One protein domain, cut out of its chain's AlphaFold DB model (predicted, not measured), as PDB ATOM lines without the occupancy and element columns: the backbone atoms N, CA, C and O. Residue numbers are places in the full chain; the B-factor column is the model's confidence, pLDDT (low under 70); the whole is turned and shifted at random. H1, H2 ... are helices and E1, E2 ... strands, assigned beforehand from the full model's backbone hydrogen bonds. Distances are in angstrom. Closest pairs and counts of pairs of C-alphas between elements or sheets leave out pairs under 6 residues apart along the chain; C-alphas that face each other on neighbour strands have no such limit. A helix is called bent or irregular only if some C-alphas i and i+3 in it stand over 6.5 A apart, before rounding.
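AT A GLANCE: This is residues 151 to 275 of the 275 residues of an uncharacterized protein of Deltaproteobacteria bacterium (UniProt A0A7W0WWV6). A four-stranded sheet forms a wall with its helices gathered on one side: H4 stands up from it near E1 and E2, the end of H6 and the short H5 come near it toward E3, and H3 lies between H4 and H6, farther from the sheet. H1 and H2 make a small outlying corner at the H4 end, and the long link from H6 to E4 loops past the end of the sheet where E3 ends and E4 begins. The printed part has 125 residues with six named helices and four named strands, in the order H1 H2 E1 H3 H4 E2 H5 E3 H6 E4. The sheet runs E1 E2 E4 E3 and is mixed, and the class is mixed, helices and strands. The whole is compact, with a radius of gyration of the C-alphas of 14.4 A and spans of 40 by 34 by 26 A.

IN THESE COORDINATES: H1 is residues 152 to 157, starting at C-alpha 152 at (220.234, 242.478, 260.707), and H2 is residues 160 to 166. E1, residues 171 to 175, is 12.6 A long. H3 is residues 178 to 183, and H4, residues 185 to 197, is 19.0 A long. E2, residues 198 to 203, starts at C-alpha 198 at (239.016, 244.096, 260.321) and is 12.3 A long. H5 is residues 210 to 213. E3, residues 218 to 224, is 19.8 A long. H6, residues 232 to 247, is 23.5 A long, with a kink of 56 degrees near residue 239. E4, residues 267 to 273, is 20.4 A long and ends at C-alpha 273 at (244.725, 238.469, 260.003). H3, H4 and H6 are irregular: C-alphas 179 and 182 are 8.5 A apart, 186 and 189 are 8.0 A apart, and 233 and 236 are 7.6 A apart.

HOW THE PARTS SIT: E1 and E2 are parallel, with N 173 and O 200 2.8 A apart. E2 and E4 are antiparallel, with N 201 and O 271 2.8 A apart. E4 and E3 are antiparallel, with N 221 and O 270 2.8 A apart. E1, H3, H4 and E2 form a strand-helix-strand unit, two parallel neighbour strands with helices between, and its crossover is right-handed. E2, H5 and E3 form a split unit, with E4 between its strands, also right-handed. H4 is on the sheet, over E2 at a height of 12.5 A, and stands up from it at 57 degrees. H5 only grazes the sheet, and H6 only grazes it with residues 241 to 247. H6 touches H5 with residues 240 to 244 alone, the closest C-alphas being those of Pro 210 and Asn 240, 6.4 A. With residues 233 to 237 alone H6 touches H3, at a steep tilt of 65 degrees, the closest C-alphas being those of Tyr 180 and Gly 234, 5.4 A. H3 and H4 touch only at the corner, the C-alphas of Leu 182 and Arg 191 being closest at 5.7 A. H4 touches H1 with residues 186 to 190 alone, about perpendicular at 80 degrees, the closest C-alphas being those of Asp 152 and Phe 187, 5.5 A. H2 is close to H4 but not clearly touching, the closest C-alphas being those of Glu 166 and Asn 197, 7.6 A. H4 and H6 are apart. In H1 and H2 every O i to N i+4 pair is within hydrogen-bond range; the counts are 7 of 9 in H4, 8 of 12 in H6 and 0 of 2 in H3, where 2 of 3 O i to N i+3 pairs are within range, and H5 is too short for an O i to N i+4 pair.

THE WHOLE: The two C-alphas farthest apart are those of Lys 157 and Lys 250, 43.8 A. The printed part has no cut, and residue 275 is the chain's last. The link from H6 to E4, residues 248 to 266, is long. The mean pLDDT of the printed part is 95.4, and no printed residue is under 70.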
ATOM      1  N   ASP A 151     221.459 244.946 264.732       97.38
ATOM      2  CA  ASP A 151     220.789 243.732 264.266       97.38
ATOM      3  C   ASP A 151     220.461 243.807 262.768       97.38
ATOM      4  O   ASP A 151     220.283 244.879 262.183       97.38
ATOM      5  N   ASP A 152     220.368 242.639 262.148       98.50
ATOM      6  CA  ASP A 152     220.234 242.478 260.707       98.50
ATOM      7  C   ASP A 152     218.957 243.114 260.148       98.50
ATOM      8  O   ASP A 152     218.975 243.648 259.037       98.50
ATOM      9  N   LEU A 153     217.850 243.109 260.902       98.31
ATOM     10  CA  LEU A 153     216.598 243.720 260.449       98.31
ATOM     11  C   LEU A 153     216.739 245.242 260.366       98.31
ATOM     12  O   LEU A 153     216.289 245.854 259.391       98.31
ATOM     13  N   HIS A 154     217.388 245.854 261.356       98.12
ATOM     14  CA  HIS A 154     217.624 247.295 261.372       98.12
ATOM     15  C   HIS A 154     218.673 247.717 260.347       98.12
ATOM     16  O   HIS A 154     218.451 248.699 259.640       98.12
ATOM     17  N   LEU A 155     219.759 246.957 260.198       98.06
ATOM     18  CA  LEU A 155     220.780 247.223 259.182       98.06
ATOM     19  C   LEU A 155     220.240 247.066 257.756       98.06
ATOM     20  O   LEU A 155     220.600 247.844 256.875       98.06
ATOM     21  N   LYS A 156     219.338 246.107 257.523       97.94
ATOM     22  CA  LYS A 156     218.645 245.959 256.236       97.94
ATOM     23  C   LYS A 156     217.728 247.147 255.948       97.94
ATOM     24  O   LYS A 156     217.664 247.607 254.810       97.94
ATOM     25  N   LYS A 157     217.009 247.632 256.963       98.19
ATOM     26  CA  LYS A 157     216.105 248.783 256.836       98.19
ATOM     27  C   LYS A 157     216.863 250.098 256.639       98.19
ATOM     28  O   LYS A 157     216.393 250.955 255.897       98.19
ATOM     29  N   ASP A 158     218.003 250.261 257.304       97.69
ATOM     30  CA  ASP A 158     218.849 251.449 257.220       97.69
ATOM     31  C   ASP A 158     220.337 251.084 257.024       97.69
ATOM     32  O   ASP A 158     221.116 251.019 257.980       97.69
ATOM     33  N   PRO A 159     220.764 250.883 255.766       97.62
ATOM     34  CA  PRO A 159     222.130 250.472 255.441       97.62
ATOM     35  C   PRO A 159     223.167 251.607 255.477       97.62
ATOM     36  O   PRO A 159     224.333 251.385 255.142       97.62
ATOM     37  N   ARG A 160     222.793 252.836 255.863       98.31
ATOM     38  CA  ARG A 160     223.700 253.999 255.799       98.31
ATOM     39  C   ARG A 160     224.945 253.827 256.662       98.31
ATOM     40  O   ARG A 160     226.033 254.217 256.242       98.31
ATOM     41  N   VAL A 161     224.814 253.203 257.837       98.06
ATOM     42  CA  VAL A 161     225.979 252.921 258.689       98.06
ATOM     43  C   VAL A 161     226.932 251.928 258.028       98.06
ATOM     44  O   VAL A 161     228.140 252.103 258.128       98.06
ATOM     45  N   LEU A 162     226.417 250.922 257.313       98.00
ATOM     46  CA  LEU A 162     227.259 249.942 256.630       98.00
ATOM     47  C   LEU A 162     228.052 250.619 255.517       98.00
ATOM     48  O   LEU A 162     229.265 250.459 255.474       98.00
ATOM     49  N   ARG A 163     227.414 251.476 254.712       98.06
ATOM     50  CA  ARG A 163     228.120 252.279 253.699       98.06
ATOM     51  C   ARG A 163     229.196 253.177 254.307       98.06
ATOM     52  O   ARG A 163     230.321 253.209 253.816       98.06
ATOM     53  N   HIS A 164     228.881 253.850 255.416       97.94
ATOM     54  CA  HIS A 164     229.850 254.677 256.142       97.94
ATOM     55  C   HIS A 164     231.082 253.883 256.597       97.94
ATOM     56  O   HIS A 164     232.204 254.395 256.616       97.94
ATOM     57  N   LEU A 165     230.850 252.652 257.043       97.00
ATOM     58  CA  LEU A 165     231.875 251.756 257.540       97.00
ATOM     59  C   LEU A 165     232.708 251.162 256.393       97.00
ATOM     60  O   LEU A 165     233.932 251.215 256.463       97.00
ATOM     61  N   GLU A 166     232.076 250.701 255.311       96.50
ATOM     62  CA  GLU A 166     232.761 250.165 254.125       96.50
ATOM     63  C   GLU A 166     233.663 251.202 253.444       96.50
ATOM     64  O   GLU A 166     234.766 250.868 253.015       96.50
ATOM     65  N   ALA A 167     233.266 252.478 253.435       96.50
ATOM     66  CA  ALA A 167     234.081 253.565 252.889       96.50
ATOM     67  C   ALA A 167     235.419 253.788 253.630       96.50
ATOM     68  O   ALA A 167     236.274 254.523 253.141       96.50
ATOM     69  N   LYS A 168     235.625 253.186 254.812       94.06
ATOM     70  CA  LYS A 168     236.890 253.290 255.565       94.06
ATOM     71  C   LYS A 168     237.974 252.339 255.061       94.06
ATOM     72  O   LYS A 168     239.136 252.550 255.395       94.06
ATOM     73  N   GLY A 169     237.607 251.306 254.302       93.19
ATOM     74  CA  GLY A 169     238.517 250.223 253.945       93.19
ATOM     75  C   GLY A 169     238.925 249.377 255.163       93.19
ATOM     76  O   GLY A 169     238.114 249.184 256.074       93.19
ATOM     77  N   PRO A 170     240.162 248.850 255.198       95.94
ATOM     78  CA  PRO A 170     240.655 248.053 256.318       95.94
ATOM     79  C   PRO A 170     240.656 248.827 257.645       95.94
ATOM     80  O   PRO A 170     241.115 249.966 257.709       95.94
ATOM     81  N   ILE A 171     240.188 248.195 258.727       96.31
ATOM     82  CA  ILE A 171     240.080 248.831 260.048       96.31
ATOM     83  C   ILE A 171     240.755 248.032 261.164       96.31
ATOM     84  O   ILE A 171     240.791 246.800 261.156       96.31
ATOM     85  N   ALA A 172     241.216 248.751 262.188       97.25
ATOM     86  CA  ALA A 172     241.398 248.185 263.516       97.25
ATOM     87  C   ALA A 172     240.064 248.243 264.282       97.25
ATOM     88  O   ALA A 172     239.376 249.266 264.274       97.25
ATOM     89  N   GLY A 173     239.690 247.140 264.925       95.56
ATOM     90  CA  GLY A 173     238.447 246.992 265.673       95.56
ATOM     91  C   GLY A 173     238.657 246.964 267.183       95.56
ATOM     92  O   GLY A 173     239.691 246.536 267.690       95.56
ATOM     93  N   MET A 174     237.629 247.366 267.922       95.62
ATOM     94  CA  MET A 174     237.496 247.048 269.339       95.62
ATOM     95  C   MET A 174     236.045 246.685 269.617       95.62
ATOM     96  O   MET A 174     235.148 247.442 269.238       95.62
ATOM     97  N   THR A 175     235.813 245.580 270.320       92.44
ATOM     98  CA  THR A 175     234.466 245.212 270.769       92.44
ATOM     99  C   THR A 175     234.418 244.957 272.264       92.44
ATOM    100  O   THR A 175     235.229 244.215 272.811       92.44
ATOM    101  N   LYS A 176     233.392 245.528 272.891       87.25
ATOM    102  CA  LYS A 176     232.823 245.098 274.170       87.25
ATOM    103  C   LYS A 176     231.340 244.869 273.898       87.25
ATOM    104  O   LYS A 176     230.519 245.749 274.148       87.25
ATOM    105  N   ALA A 177     231.035 243.800 273.166       77.06
ATOM    106  CA  ALA A 177     229.716 243.621 272.580       77.06
ATOM    107  C   ALA A 177     228.708 243.239 273.669       77.06
ATOM    108  O   ALA A 177     228.955 242.347 274.481       77.06
ATOM    109  N   ALA A 178     227.552 243.907 273.675       84.19
ATOM    110  CA  ALA A 178     226.467 243.554 274.582       84.19
ATOM    111  C   ALA A 178     226.089 242.082 274.377       84.19
ATOM    112  O   ALA A 178     226.091 241.610 273.244       84.19
ATOM    113  N   SER A 179     225.807 241.357 275.463       88.12
ATOM    114  CA  SER A 179     225.209 240.013 275.466       88.12
ATOM    115  C   SER A 179     225.752 238.999 274.446       88.12
ATOM    116  O   SER A 179     224.991 238.167 273.962       88.12
ATOM    117  N   TYR A 180     227.049 239.035 274.110       93.00
ATOM    118  CA  TYR A 180     227.645 238.156 273.088       93.00
ATOM    119  C   TYR A 180     226.952 238.250 271.713       93.00
ATOM    120  O   TYR A 180     227.000 237.294 270.939       93.00
ATOM    121  N   LEU A 181     226.312 239.381 271.387       94.38
ATOM    122  CA  LEU A 181     225.407 239.512 270.236       94.38
ATOM    123  C   LEU A 181     226.067 239.175 268.895       94.38
ATOM    124  O   LEU A 181     225.415 238.587 268.045       94.38
ATOM    125  N   LEU A 182     227.371 239.424 268.719       95.00
ATOM    126  CA  LEU A 182     228.090 239.029 267.497       95.00
ATOM    127  C   LEU A 182     228.099 237.513 267.255       95.00
ATOM    128  O   LEU A 182     228.369 237.077 266.141       95.00
ATOM    129  N   SER A 183     227.791 236.695 268.262       94.44
ATOM    130  CA  SER A 183     227.620 235.251 268.093       94.44
ATOM    131  C   SER A 183     226.230 234.848 267.589       94.44
ATOM    132  O   SER A 183     226.045 233.705 267.179       94.44
ATOM    133  N   TRP A 184     225.247 235.747 267.614       95.31
ATOM    134  CA  TRP A 184     223.858 235.452 267.265       95.31
ATOM    135  C   TRP A 184     223.644 235.570 265.754       95.31
ATOM    136  O   TRP A 184     224.330 236.339 265.080       95.31
ATOM    137  N   GLU A 185     222.683 234.819 265.213       95.81
ATOM    138  CA  GLU A 185     222.349 234.908 263.784       95.81
ATOM    139  C   GLU A 185     221.672 236.225 263.416       95.81
ATOM    140  O   GLU A 185     221.834 236.671 262.295       95.81
ATOM    141  N   SER A 186     220.999 236.893 264.356       97.06
ATOM    142  CA  SER A 186     220.397 238.213 264.128       97.06
ATOM    143  C   SER A 186     221.406 239.363 264.035       97.06
ATOM    144  O   SER A 186     220.993 240.499 263.834       97.06
ATOM    145  N   PHE A 187     222.704 239.103 264.202       97.19
ATOM    146  CA  PHE A 187     223.795 240.081 264.066       97.19
ATOM    147  C   PHE A 187     224.819 239.629 263.017       97.19
ATOM    148  O   PHE A 187     225.980 240.064 263.024       97.19
ATOM    149  N   LYS A 188     224.415 238.718 262.123       97.69
ATOM    150  CA  LYS A 188     225.299 238.107 261.137       97.69
ATOM    151  C   LYS A 188     225.897 239.157 260.203       97.69
ATOM    152  O   LYS A 188     227.096 239.101 259.950       97.69
ATOM    153  N   THR A 189     225.118 240.146 259.770       98.31
ATOM    154  CA  THR A 189     225.570 241.200 258.845       98.31
ATOM    155  C   THR A 189     226.751 241.976 259.423       98.31
ATOM    156  O   THR A 189     227.759 242.185 258.749       98.31
ATOM    157  N   MET A 190     226.667 242.374 260.697       97.38
ATOM    158  CA  MET A 190     227.757 243.094 261.360       97.38
ATOM    159  C   MET A 190     228.970 242.186 261.603       97.38
ATOM    160  O   MET A 190     230.105 242.609 261.384       97.38
ATOM    161  N   ARG A 191     228.748 240.923 261.996       97.56
ATOM    162  CA  ARG A 191     229.827 239.929 262.124       97.56
ATOM    163  C   ARG A 191     230.578 239.752 260.800       97.56
ATOM    164  O   ARG A 191     231.806 239.777 260.797       97.56
ATOM    165  N   GLU A 192     229.869 239.614 259.685       97.81
ATOM    166  CA  GLU A 192     230.459 239.454 258.350       97.81
ATOM    167  C   GLU A 192     231.186 240.717 257.885       97.81
ATOM    168  O   GLU A 192     232.313 240.624 257.391       97.81
ATOM    169  N   TYR A 193     230.609 241.901 258.120       97.62
ATOM    170  CA  TYR A 193     231.295 243.174 257.884       97.62
ATOM    171  C   TYR A 193     232.638 243.224 258.629       97.62
ATOM    172  O   TYR A 193     233.664 243.586 258.044       97.62
ATOM    173  N   MET A 194     232.649 242.843 259.908       96.94
ATOM    174  CA  MET A 194     233.863 242.847 260.714       96.94
ATOM    175  C   MET A 194     234.884 241.826 260.202       96.94
ATOM    176  O   MET A 194     236.041 242.187 260.021       96.94
ATOM    177  N   ILE A 195     234.475 240.592 259.897       97.25
ATOM    178  CA  ILE A 195     235.360 239.559 259.327       97.25
ATOM    179  C   ILE A 195     236.015 240.040 258.022       97.25
ATOM    180  O   ILE A 195     237.213 239.848 257.817       97.25
ATOM    181  N   LYS A 196     235.245 240.703 257.151       97.00
ATOM    182  CA  LYS A 196     235.731 241.238 255.873       97.00
ATOM    183  C   LYS A 196     236.773 242.348 256.078       97.00
ATOM    184  O   LYS A 196     237.850 242.297 255.477       97.00
ATOM    185  N   ASN A 197     236.469 243.331 256.930       97.06
ATOM    186  CA  ASN A 197     237.181 244.616 256.961       97.06
ATOM    187  C   ASN A 197     238.190 244.775 258.108       97.06
ATOM    188  O   ASN A 197     239.089 245.610 258.016       97.06
ATOM    189  N   VAL A 198     238.078 244.008 259.193       96.75
ATOM    190  CA  VAL A 198     239.016 244.096 260.321       96.75
ATOM    191  C   VAL A 198     240.346 243.439 259.955       96.75
ATOM    192  O   VAL A 198     240.376 242.321 259.451       96.75
ATOM    193  N   VAL A 199     241.461 244.110 260.249       97.19
ATOM    194  CA  VAL A 199     242.818 243.530 260.145       97.19
ATOM    195  C   VAL A 199     243.399 243.160 261.506       97.19
ATOM    196  O   VAL A 199     244.188 242.223 261.617       97.19
ATOM    197  N   TRP A 200     242.965 243.866 262.548       97.88
ATOM    198  CA  TRP A 200     243.362 243.663 263.934       97.88
ATOM    199  C   TRP A 200     242.212 244.084 264.845       97.88
ATOM    200  O   TRP A 200     241.612 245.133 264.622       97.88
ATOM    201  N   MET A 201     241.888 243.300 265.866       97.81
ATOM    202  CA  MET A 201     240.845 243.627 266.828       97.81
ATOM    203  C   MET A 201     241.216 243.193 268.234       97.81
ATOM    204  O   MET A 201     241.695 242.085 268.446       97.81
ATOM    205  N   ILE A 202     240.894 244.057 269.189       97.81
ATOM    206  CA  ILE A 202     240.898 243.749 270.615       97.81
ATOM    207  C   ILE A 202     239.464 243.535 271.114       97.81
ATOM    208  O   ILE A 202     238.565 244.339 270.843       97.81
ATOM    209  N   SER A 203     239.229 242.449 271.841       96.94
ATOM    210  CA  SER A 203     237.922 242.106 272.401       96.94
ATOM    211  C   SER A 203     238.042 241.342 273.720       96.94
ATOM    212  O   SER A 203     239.131 241.013 274.180       96.94
ATOM    213  N   ASP A 204     236.907 241.050 274.341       95.38
ATOM    214  CA  ASP A 204     236.741 239.923 275.260       95.38
ATOM    215  C   ASP A 204     236.105 238.740 274.488       95.38
ATOM    216  O   ASP A 204     236.068 238.737 273.249       95.38
ATOM    217  N   ALA A 205     235.567 237.743 275.195       95.31
ATOM    218  CA  ALA A 205     234.873 236.606 274.586       95.31
ATOM    219  C   ALA A 205     233.529 236.969 273.904       95.31
ATOM    220  O   ALA A 205     232.841 236.078 273.401       95.31
ATOM    221  N   THR A 206     233.136 238.249 273.859       94.50
ATOM    222  CA  THR A 206     231.969 238.728 273.091       94.50
ATOM    223  C   THR A 206     232.293 239.124 271.651       94.50
ATOM    224  O   THR A 206     231.372 239.387 270.874       94.50
ATOM    225  N   GLY A 207     233.580 239.179 271.290       95.31
ATOM    226  CA  GLY A 207     234.033 239.462 269.928       95.31
ATOM    227  C   GLY A 207     233.730 238.335 268.932       95.31
ATOM    228  O   GLY A 207     232.965 237.406 269.198       95.31
ATOM    229  N   ILE A 208     234.363 238.395 267.757       96.31
ATOM    230  CA  ILE A 208     234.230 237.344 266.739       96.31
ATOM    231  C   ILE A 208     234.929 236.070 267.226       96.31
ATOM    232  O   ILE A 208     236.157 236.013 267.316       96.31
ATOM    233  N   GLY A 209     234.136 235.037 267.509       95.00
ATOM    234  CA  GLY A 209     234.637 233.752 267.989       95.00
ATOM    235  C   GLY A 209     235.497 232.993 266.962       95.00
ATOM    236  O   GLY A 209     235.260 233.128 265.755       95.00
ATOM    237  N   PRO A 210     236.419 232.117 267.417       96.25
ATOM    238  CA  PRO A 210     237.309 231.333 266.552       96.25
ATOM    239  C   PRO A 210     236.583 230.516 265.483       96.25
ATOM    240  O   PRO A 210     237.097 230.368 264.376       96.25
ATOM    241  N   LYS A 211     235.357 230.061 265.783       95.81
ATOM    242  CA  LYS A 211     234.462 229.362 264.848       95.81
ATOM    243  C   LYS A 211     234.265 230.111 263.526       95.81
ATOM    244  O   LYS A 211     234.138 229.467 262.491       95.81
ATOM    245  N   TRP A 212     234.229 231.445 263.554       97.06
ATOM    246  CA  TRP A 212     234.083 232.271 262.351       97.06
ATOM    247  C   TRP A 212     235.402 232.900 261.907       97.06
ATOM    248  O   TRP A 212     235.662 232.978 260.710       97.06
ATOM    249  N   GLY A 213     236.253 233.332 262.844       97.00
ATOM    250  CA  GLY A 213     237.499 234.012 262.487       97.00
ATOM    251  C   GLY A 213     238.566 233.091 261.896       97.00
ATOM    252  O   GLY A 213     239.203 233.473 260.919       97.00
ATOM    253  N   LYS A 214     238.752 231.866 262.415       97.12
ATOM    254  CA  LYS A 214     239.785 230.952 261.887       97.12
ATOM    255  C   LYS A 214     239.547 230.568 260.421       97.12
ATOM    256  O   LYS A 214     240.494 230.691 259.644       97.12
ATOM    257  N   PRO A 215     238.322 230.184 259.996       97.06
ATOM    258  CA  PRO A 215     238.033 229.958 258.576       97.06
ATOM    259  C   PRO A 215     238.284 231.186 257.691       97.06
ATOM    260  O   PRO A 215     238.619 231.037 256.524       97.06
ATOM    261  N   ALA A 216     238.163 232.394 258.248       96.94
ATOM    262  CA  ALA A 216     238.432 233.648 257.549       96.94
ATOM    263  C   ALA A 216     239.909 234.095 257.601       96.94
ATOM    264  O   ALA A 216     240.218 235.240 257.269       96.94
ATOM    265  N   GLY A 217     240.827 233.218 258.024       97.44
ATOM    266  CA  GLY A 217     242.268 233.486 258.011       97.44
ATOM    267  C   GLY A 217     242.780 234.293 259.205       97.44
ATOM    268  O   GLY A 217     243.889 234.824 259.150       97.44
ATOM    269  N   PHE A 218     242.007 234.392 260.287       98.31
ATOM    270  CA  PHE A 218     242.467 235.041 261.512       98.31
ATOM    271  C   PHE A 218     243.172 234.069 262.454       98.31
ATOM    272  O   PHE A 218     242.875 232.873 262.522       98.31
ATOM    273  N   GLU A 219     244.077 234.630 263.237       97.94
ATOM    274  CA  GLU A 219     244.654 234.010 264.416       97.94
ATOM    275  C   GLU A 219     244.315 234.806 265.671       97.94
ATOM    276  O   GLU A 219     243.914 235.974 265.609       97.94
ATOM    277  N   TYR A 220     244.455 234.130 266.805       98.12
ATOM    278  CA  TYR A 220     244.026 234.617 268.100       98.12
ATOM    279  C   TYR A 220     245.179 234.561 269.087       98.12
ATOM    280  O   TYR A 220     245.958 233.611 269.114       98.12
ATOM    281  N   GLU A 221     245.244 235.578 269.929       98.06
ATOM    282  CA  GLU A 221     246.080 235.617 271.111       98.06
ATOM    283  C   GLU A 221     245.195 235.917 272.319       98.06
ATOM    284  O   GLU A 221     244.403 236.861 272.312       98.06
ATOM    285  N   THR A 222     245.322 235.105 273.365       98.38
ATOM    286  CA  THR A 222     244.483 235.216 274.561       98.38
ATOM    287  C   THR A 222     245.304 235.589 275.786       98.38
ATOM    288  O   THR A 222     246.378 235.026 276.025       98.38
ATOM    289  N   TYR A 223     244.747 236.473 276.607       98.44
ATOM    290  CA  TYR A 223     245.256 236.833 277.926       98.44
ATOM    291  C   TYR A 223     244.205 236.538 278.990       98.44
ATOM    292  O   TYR A 223     243.007 236.691 278.754       98.44
ATOM    293  N   GLY A 224     244.655 236.168 280.184       97.25
ATOM    294  CA  GLY A 224     243.794 235.808 281.300       97.25
ATOM    295  C   GLY A 224     243.247 234.388 281.185       97.25
ATOM    296  O   GLY A 224     243.951 233.470 280.762       97.25
ATOM    297  N   GLN A 225     242.007 234.191 281.628       95.88
ATOM    298  CA  GLN A 225     241.354 232.882 281.654       95.88
ATOM    299  C   GLN A 225     239.893 232.999 281.234       95.88
ATOM    300  O   GLN A 225     239.198 233.935 281.627       95.88
ATOM    301  N   PHE A 226     239.422 232.001 280.493       97.00
ATOM    302  CA  PHE A 226     238.018 231.873 280.142       97.00
ATOM    303  C   PHE A 226     237.567 230.426 280.324       97.00
ATOM    304  O   PHE A 226     238.046 229.520 279.646       97.00
ATOM    305  N   THR A 227     236.641 230.208 281.257       95.75
ATOM    306  CA  THR A 227     236.043 228.890 281.530       95.75
ATOM    307  C   THR A 227     234.561 228.819 281.163       95.75
ATOM    308  O   THR A 227     233.896 227.818 281.438       95.75
ATOM    309  N   GLY A 228     234.032 229.888 280.571       96.31
ATOM    310  CA  GLY A 228     232.664 230.003 280.085       96.31
ATOM    311  C   GLY A 228     232.083 231.401 280.312       96.31
ATOM    312  O   GLY A 228     232.641 232.191 281.077       96.31
ATOM    313  N   PRO A 229     230.969 231.732 279.648       94.88
ATOM    314  CA  PRO A 229     230.404 233.075 279.658       94.88
ATOM    315  C   PRO A 229     229.797 233.427 281.019       94.88
ATOM    316  O   PRO A 229     229.200 232.577 281.677       94.88
ATOM    317  N   HIS A 230     229.897 234.694 281.430       90.62
ATOM    318  CA  HIS A 230     229.262 235.157 282.670       90.62
ATOM    319  C   HIS A 230     227.722 235.128 282.601       90.62
ATOM    320  O   HIS A 230     227.057 234.942 283.617       90.62
ATOM    321  N   ILE A 231     227.157 235.267 281.400       91.31
ATOM    322  CA  ILE A 231     225.711 235.255 281.148       91.31
ATOM    323  C   ILE A 231     225.350 234.194 280.106       91.31
ATOM    324  O   ILE A 231     226.099 233.958 279.158       91.31
ATOM    325  N   GLY A 232     224.164 233.592 280.243       91.25
ATOM    326  CA  GLY A 232     223.729 232.472 279.395       91.25
ATOM    327  C   GLY A 232     223.683 232.778 277.892       91.25
ATOM    328  O   GLY A 232     223.822 231.871 277.074       91.25
ATOM    329  N   ALA A 233     223.582 234.058 277.517       90.69
ATOM    330  CA  ALA A 233     223.624 234.526 276.131       90.69
ATOM    331  C   ALA A 233     224.888 234.090 275.356       90.69
ATOM    332  O   ALA A 233     224.854 234.015 274.128       90.69
ATOM    333  N   GLY A 234     225.990 233.785 276.053       91.25
ATOM    334  CA  GLY A 234     227.239 233.315 275.446       91.25
ATOM    335  C   GLY A 234     227.382 231.792 275.340       91.25
ATOM    336  O   GLY A 234     228.407 231.316 274.854       91.25
ATOM    337  N   ASN A 235     226.407 230.996 275.800       93.44
ATOM    338  CA  ASN A 235     226.580 229.541 275.945       93.44
ATOM    339  C   ASN A 235     226.940 228.841 274.624       93.44
ATOM    340  O   ASN A 235     227.787 227.950 274.606       93.44
ATOM    341  N   GLN A 236     226.375 229.300 273.505       90.62
ATOM    342  CA  GLN A 236     226.622 228.736 272.172       90.62
ATOM    343  C   GLN A 236     228.077 228.858 271.678       90.62
ATOM    344  O   GLN A 236     228.493 228.117 270.788       90.62
ATOM    345  N   ILE A 237     228.865 229.778 272.245       92.19
ATOM    346  CA  ILE A 237     230.273 229.996 271.883       92.19
ATOM    347  C   ILE A 237     231.250 229.556 272.976       92.19
ATOM    348  O   ILE A 237     232.454 229.579 272.732       92.19
ATOM    349  N   SER A 238     230.754 229.085 274.132       94.56
ATOM    350  CA  SER A 238     231.580 228.716 275.296       94.56
ATOM    351  C   SER A 238     232.667 227.715 274.927       94.56
ATOM    352  O   SER A 238     233.844 227.992 275.135       94.56
ATOM    353  N   LYS A 239     232.287 226.599 274.290       96.00
ATOM    354  CA  LYS A 239     233.224 225.529 273.918       96.00
ATOM    355  C   LYS A 239     234.350 226.033 273.006       96.00
ATOM    356  O   LYS A 239     235.509 225.748 273.270       96.00
ATOM    357  N   ASN A 240     234.015 226.841 271.996       95.44
ATOM    358  CA  ASN A 240     234.996 227.393 271.054       95.44
ATOM    359  C   ASN A 240     236.024 228.292 271.758       95.44
ATOM    360  O   ASN A 240     237.210 228.235 271.448       95.44
ATOM    361  N   TRP A 241     235.580 229.121 272.705       97.31
ATOM    362  CA  TRP A 241     236.497 229.962 273.472       97.31
ATOM    363  C   TRP A 241     237.300 229.171 274.498       97.31
ATOM    364  O   TRP A 241     238.493 229.404 274.631       97.31
ATOM    365  N   GLU A 242     236.687 228.224 275.205       97.25
ATOM    366  CA  GLU A 242     237.411 227.366 276.146       97.25
ATOM    367  C   GLU A 242     238.537 226.590 275.453       97.25
ATOM    368  O   GLU A 242     239.633 226.483 275.998       97.25
ATOM    369  N   GLU A 243     238.287 226.068 274.251       97.50
ATOM    370  CA  GLU A 243     239.299 225.399 273.429       97.50
ATOM    371  C   GLU A 243     240.408 226.366 272.995       97.50
ATOM    372  O   GLU A 243     241.586 226.044 273.151       97.50
ATOM    373  N   GLU A 244     240.059 227.571 272.532       98.12
ATOM    374  CA  GLU A 244     241.051 228.578 272.139       98.12
ATOM    375  C   GLU A 244     241.959 228.967 273.308       98.12
ATOM    376  O   GLU A 244     243.178 228.875 273.191       98.12
ATOM    377  N   PHE A 245     241.388 229.311 274.464       97.94
ATOM    378  CA  PHE A 245     242.162 229.687 275.651       97.94
ATOM    379  C   PHE A 245     243.046 228.543 276.164       97.94
ATOM    380  O   PHE A 245     244.142 228.802 276.655       97.94
ATOM    381  N   LYS A 246     242.607 227.280 276.049       97.31
ATOM    382  CA  LYS A 246     243.434 226.109 276.399       97.31
ATOM    383  C   LYS A 246     244.594 225.895 275.427       97.31
ATOM    384  O   LYS A 246     245.628 225.385 275.845       97.31
ATOM    385  N   SER A 247     244.422 226.259 274.156       97.06
ATOM    386  CA  SER A 247     245.449 226.094 273.119       97.06
ATOM    387  C   SER A 247     246.557 227.151 273.168       97.06
ATOM    388  O   SER A 247     247.619 226.964 272.579       97.06
ATOM    389  N   GLN A 248     246.319 228.258 273.870       97.69
ATOM    390  CA  GLN A 248     247.223 229.400 273.931       97.69
ATOM    391  C   GLN A 248     248.136 229.348 275.166       97.69
ATOM    392  O   GLN A 248     247.732 228.863 276.226       97.69
ATOM    393  N   PRO A 249     249.354 229.920 275.087       97.06
ATOM    394  CA  PRO A 249     250.173 230.156 276.266       97.06
ATOM    395  C   PRO A 249     249.413 230.949 277.333       97.06
ATOM    396  O   PRO A 249     248.697 231.909 277.033       97.06
ATOM    397  N   LYS A 250     249.616 230.585 278.602       95.88
ATOM    398  CA  LYS A 250     249.057 231.337 279.726       95.88
ATOM    399  C   LYS A 250     249.733 232.705 279.804       95.88
ATOM    400  O   LYS A 250     250.929 232.791 280.067       95.88
ATOM    401  N   ARG A 251     248.951 233.769 279.632       97.62
ATOM    402  CA  ARG A 251     249.388 235.162 279.796       97.62
ATOM    403  C   ARG A 251     248.531 235.817 280.866       97.62
ATOM    404  O   ARG A 251     247.312 235.662 280.853       97.62
ATOM    405  N   GLN A 252     249.141 236.530 281.804       95.44
ATOM    406  CA  GLN A 252     248.377 237.260 282.815       95.44
ATOM    407  C   GLN A 252     247.805 238.559 282.240       95.44
ATOM    408  O   GLN A 252     248.359 239.135 281.307       95.44
ATOM    409  N   ILE A 253     246.704 239.027 282.827       95.06
ATOM    410  CA  ILE A 253     246.137 240.344 282.550       95.06
ATOM    411  C   ILE A 253     245.795 241.036 283.879       95.06
ATOM    412  O   ILE A 253     244.945 240.539 284.621       95.06
ATOM    413  N   PRO A 254     246.455 242.160 284.217       93.31
ATOM    414  CA  PRO A 254     246.291 242.805 285.520       93.31
ATOM    415  C   PRO A 254     245.086 243.757 285.577       93.31
ATOM    416  O   PRO A 254     244.894 244.455 286.567       93.31
ATOM    417  N   PHE A 255     244.274 243.814 284.518       92.06
ATOM    418  CA  PHE A 255     243.137 244.721 284.408       92.06
ATOM    419  C   PHE A 255     241.903 244.025 283.826       92.06
ATOM    420  O   PHE A 255     241.984 242.983 283.176       92.06
ATOM    421  N   ARG A 256     240.738 244.633 284.059       90.56
ATOM    422  CA  ARG A 256     239.461 244.210 283.479       90.56
ATOM    423  C   ARG A 256     239.326 244.749 282.058       90.56
ATOM    424  O   ARG A 256     239.587 245.927 281.817       90.56
ATOM    425  N   PHE A 257     238.843 243.920 281.141       91.75
ATOM    426  CA  PHE A 257     238.384 244.344 279.823       91.75
ATOM    427  C   PHE A 257     237.060 243.643 279.512       91.75
ATOM    428  O   PHE A 257     237.033 242.422 279.428       91.75
ATOM    429  N   GLY A 258     235.970 244.404 279.370       90.12
ATOM    430  CA  GLY A 258     234.654 243.826 279.080       90.12
ATOM    431  C   GLY A 258     234.152 242.887 280.185       90.12
ATOM    432  O   GLY A 258     234.381 243.141 281.372       90.12
ATOM    433  N   TYR A 259     233.445 241.820 279.809       91.19
ATOM    434  CA  TYR A 259     232.879 240.865 280.763       91.19
ATOM    435  C   TYR A 259     233.948 239.997 281.446       91.19
ATOM    436  O   TYR A 259     234.981 239.656 280.874       91.19
ATOM    437  N   TYR A 260     233.674 239.581 282.686       92.06
ATOM    438  CA  TYR A 260     234.346 238.421 283.279       92.06
ATOM    439  C   TYR A 260     233.835 237.115 282.666       92.06
ATOM    440  O   TYR A 260     232.796 237.073 282.010       92.06
ATOM    441  N   ASP A 261     234.567 236.032 282.907       94.06
ATOM    442  CA  ASP A 261     234.052 234.678 282.711       94.06
ATOM    443  C   ASP A 261     233.113 234.256 283.868       94.06
ATOM    444  O   ASP A 261     232.962 234.965 284.862       94.06
ATOM    445  N   LYS A 262     232.495 233.074 283.793       94.75
ATOM    446  CA  LYS A 262     231.579 232.561 284.834       94.75
ATOM    447  C   LYS A 262     232.194 232.385 286.233       94.75
ATOM    448  O   LYS A 262     231.450 232.216 287.194       94.75
ATOM    449  N   LYS A 263     233.526 232.407 286.360       95.12
ATOM    450  CA  LYS A 263     234.271 232.328 287.627       95.12
ATOM    451  C   LYS A 263     234.827 233.685 288.077       95.12
ATOM    452  O   LYS A 263     235.586 233.740 289.039       95.12
ATOM    453  N   GLY A 264     234.472 234.780 287.402       93.12
ATOM    454  CA  GLY A 264     234.961 236.122 287.726       93.12
ATOM    455  C   GLY A 264     236.315 236.476 287.101       93.12
ATOM    456  O   GLY A 264     236.798 237.597 287.297       93.12
ATOM    457  N   ALA A 265     236.923 235.577 286.321       94.56
ATOM    458  CA  ALA A 265     238.250 235.786 285.756       94.56
ATOM    459  C   ALA A 265     238.252 236.885 284.680       94.56
ATOM    460  O   ALA A 265     237.287 237.076 283.935       94.56
ATOM    461  N   ASN A 266     239.348 237.646 284.623       95.38
ATOM    462  CA  ASN A 266     239.620 238.589 283.539       95.38
ATOM    463  C   ASN A 266     240.080 237.836 282.295       95.38
ATOM    464  O   ASN A 266     240.824 236.858 282.402       95.38
ATOM    465  N   HIS A 267     239.702 238.344 281.127       96.50
ATOM    466  CA  HIS A 267     240.248 237.873 279.868       96.50
ATOM    467  C   HIS A 267     240.277 238.976 278.814       96.50
ATOM    468  O   HIS A 267     239.546 239.961 278.893       96.50
ATOM    469  N   LEU A 268     241.151 238.790 277.833       97.38
ATOM    470  CA  LEU A 268     241.281 239.626 276.652       97.38
ATOM    471  C   LEU A 268     241.646 238.737 275.473       97.38
ATOM    472  O   LEU A 268     242.390 237.768 275.618       97.38
ATOM    473  N   VAL A 269     241.136 239.099 274.312       97.81
ATOM    474  CA  VAL A 269     241.415 238.447 273.048       97.81
ATOM    475  C   VAL A 269     241.940 239.489 272.075       97.81
ATOM    476  O   VAL A 269     241.352 240.556 271.907       97.81
ATOM    477  N   ILE A 270     243.043 239.162 271.417       98.19
ATOM    478  CA  ILE A 270     243.511 239.849 270.222       98.19
ATOM    479  C   ILE A 270     243.253 238.917 269.041       98.19
ATOM    480  O   ILE A 270     243.643 237.755 269.064       98.19
ATOM    481  N   MET A 271     242.588 239.431 268.015       97.94
ATOM    482  CA  MET A 271     242.324 238.758 266.748       97.94
ATOM    483  C   MET A 271     243.045 239.528 265.643       97.94
ATOM    484  O   MET A 271     242.879 240.742 265.540       97.94
ATOM    485  N   ARG A 272     243.831 238.859 264.798       97.81
ATOM    486  CA  ARG A 272     244.541 239.508 263.680       97.81
ATOM    487  C   ARG A 272     244.569 238.625 262.442       97.81
ATOM    488  O   ARG A 272     244.556 237.402 262.570       97.81
ATOM    489  N   LYS A 273     244.550 239.229 261.251       94.81
ATOM    490  CA  LYS A 273     244.725 238.469 260.003       94.81
ATOM    491  C   LYS A 273     246.130 237.866 259.992       94.81
ATOM    492  O   LYS A 273     247.080 238.545 260.382       94.81
ATOM    493  N   LYS A 274     246.244 236.605 259.574       88.94
ATOM    494  CA  LYS A 274     247.549 235.992 259.308       88.94
ATOM    495  C   LYS A 274     248.256 236.787 258.208       88.94
ATOM    496  O   LYS A 274     247.595 237.245 257.273       88.94
ATOM    497  N   ALA A 275     249.557 236.990 258.394       73.25
ATOM    498  CA  ALA A 275     250.432 237.560 257.376       73.25
ATOM    499  C   ALA A 275     250.600 236.585 256.206       73.25
ATOM    500  O   ALA A 275     250.543 235.358 256.460       73.25
TER     501      ALA A 275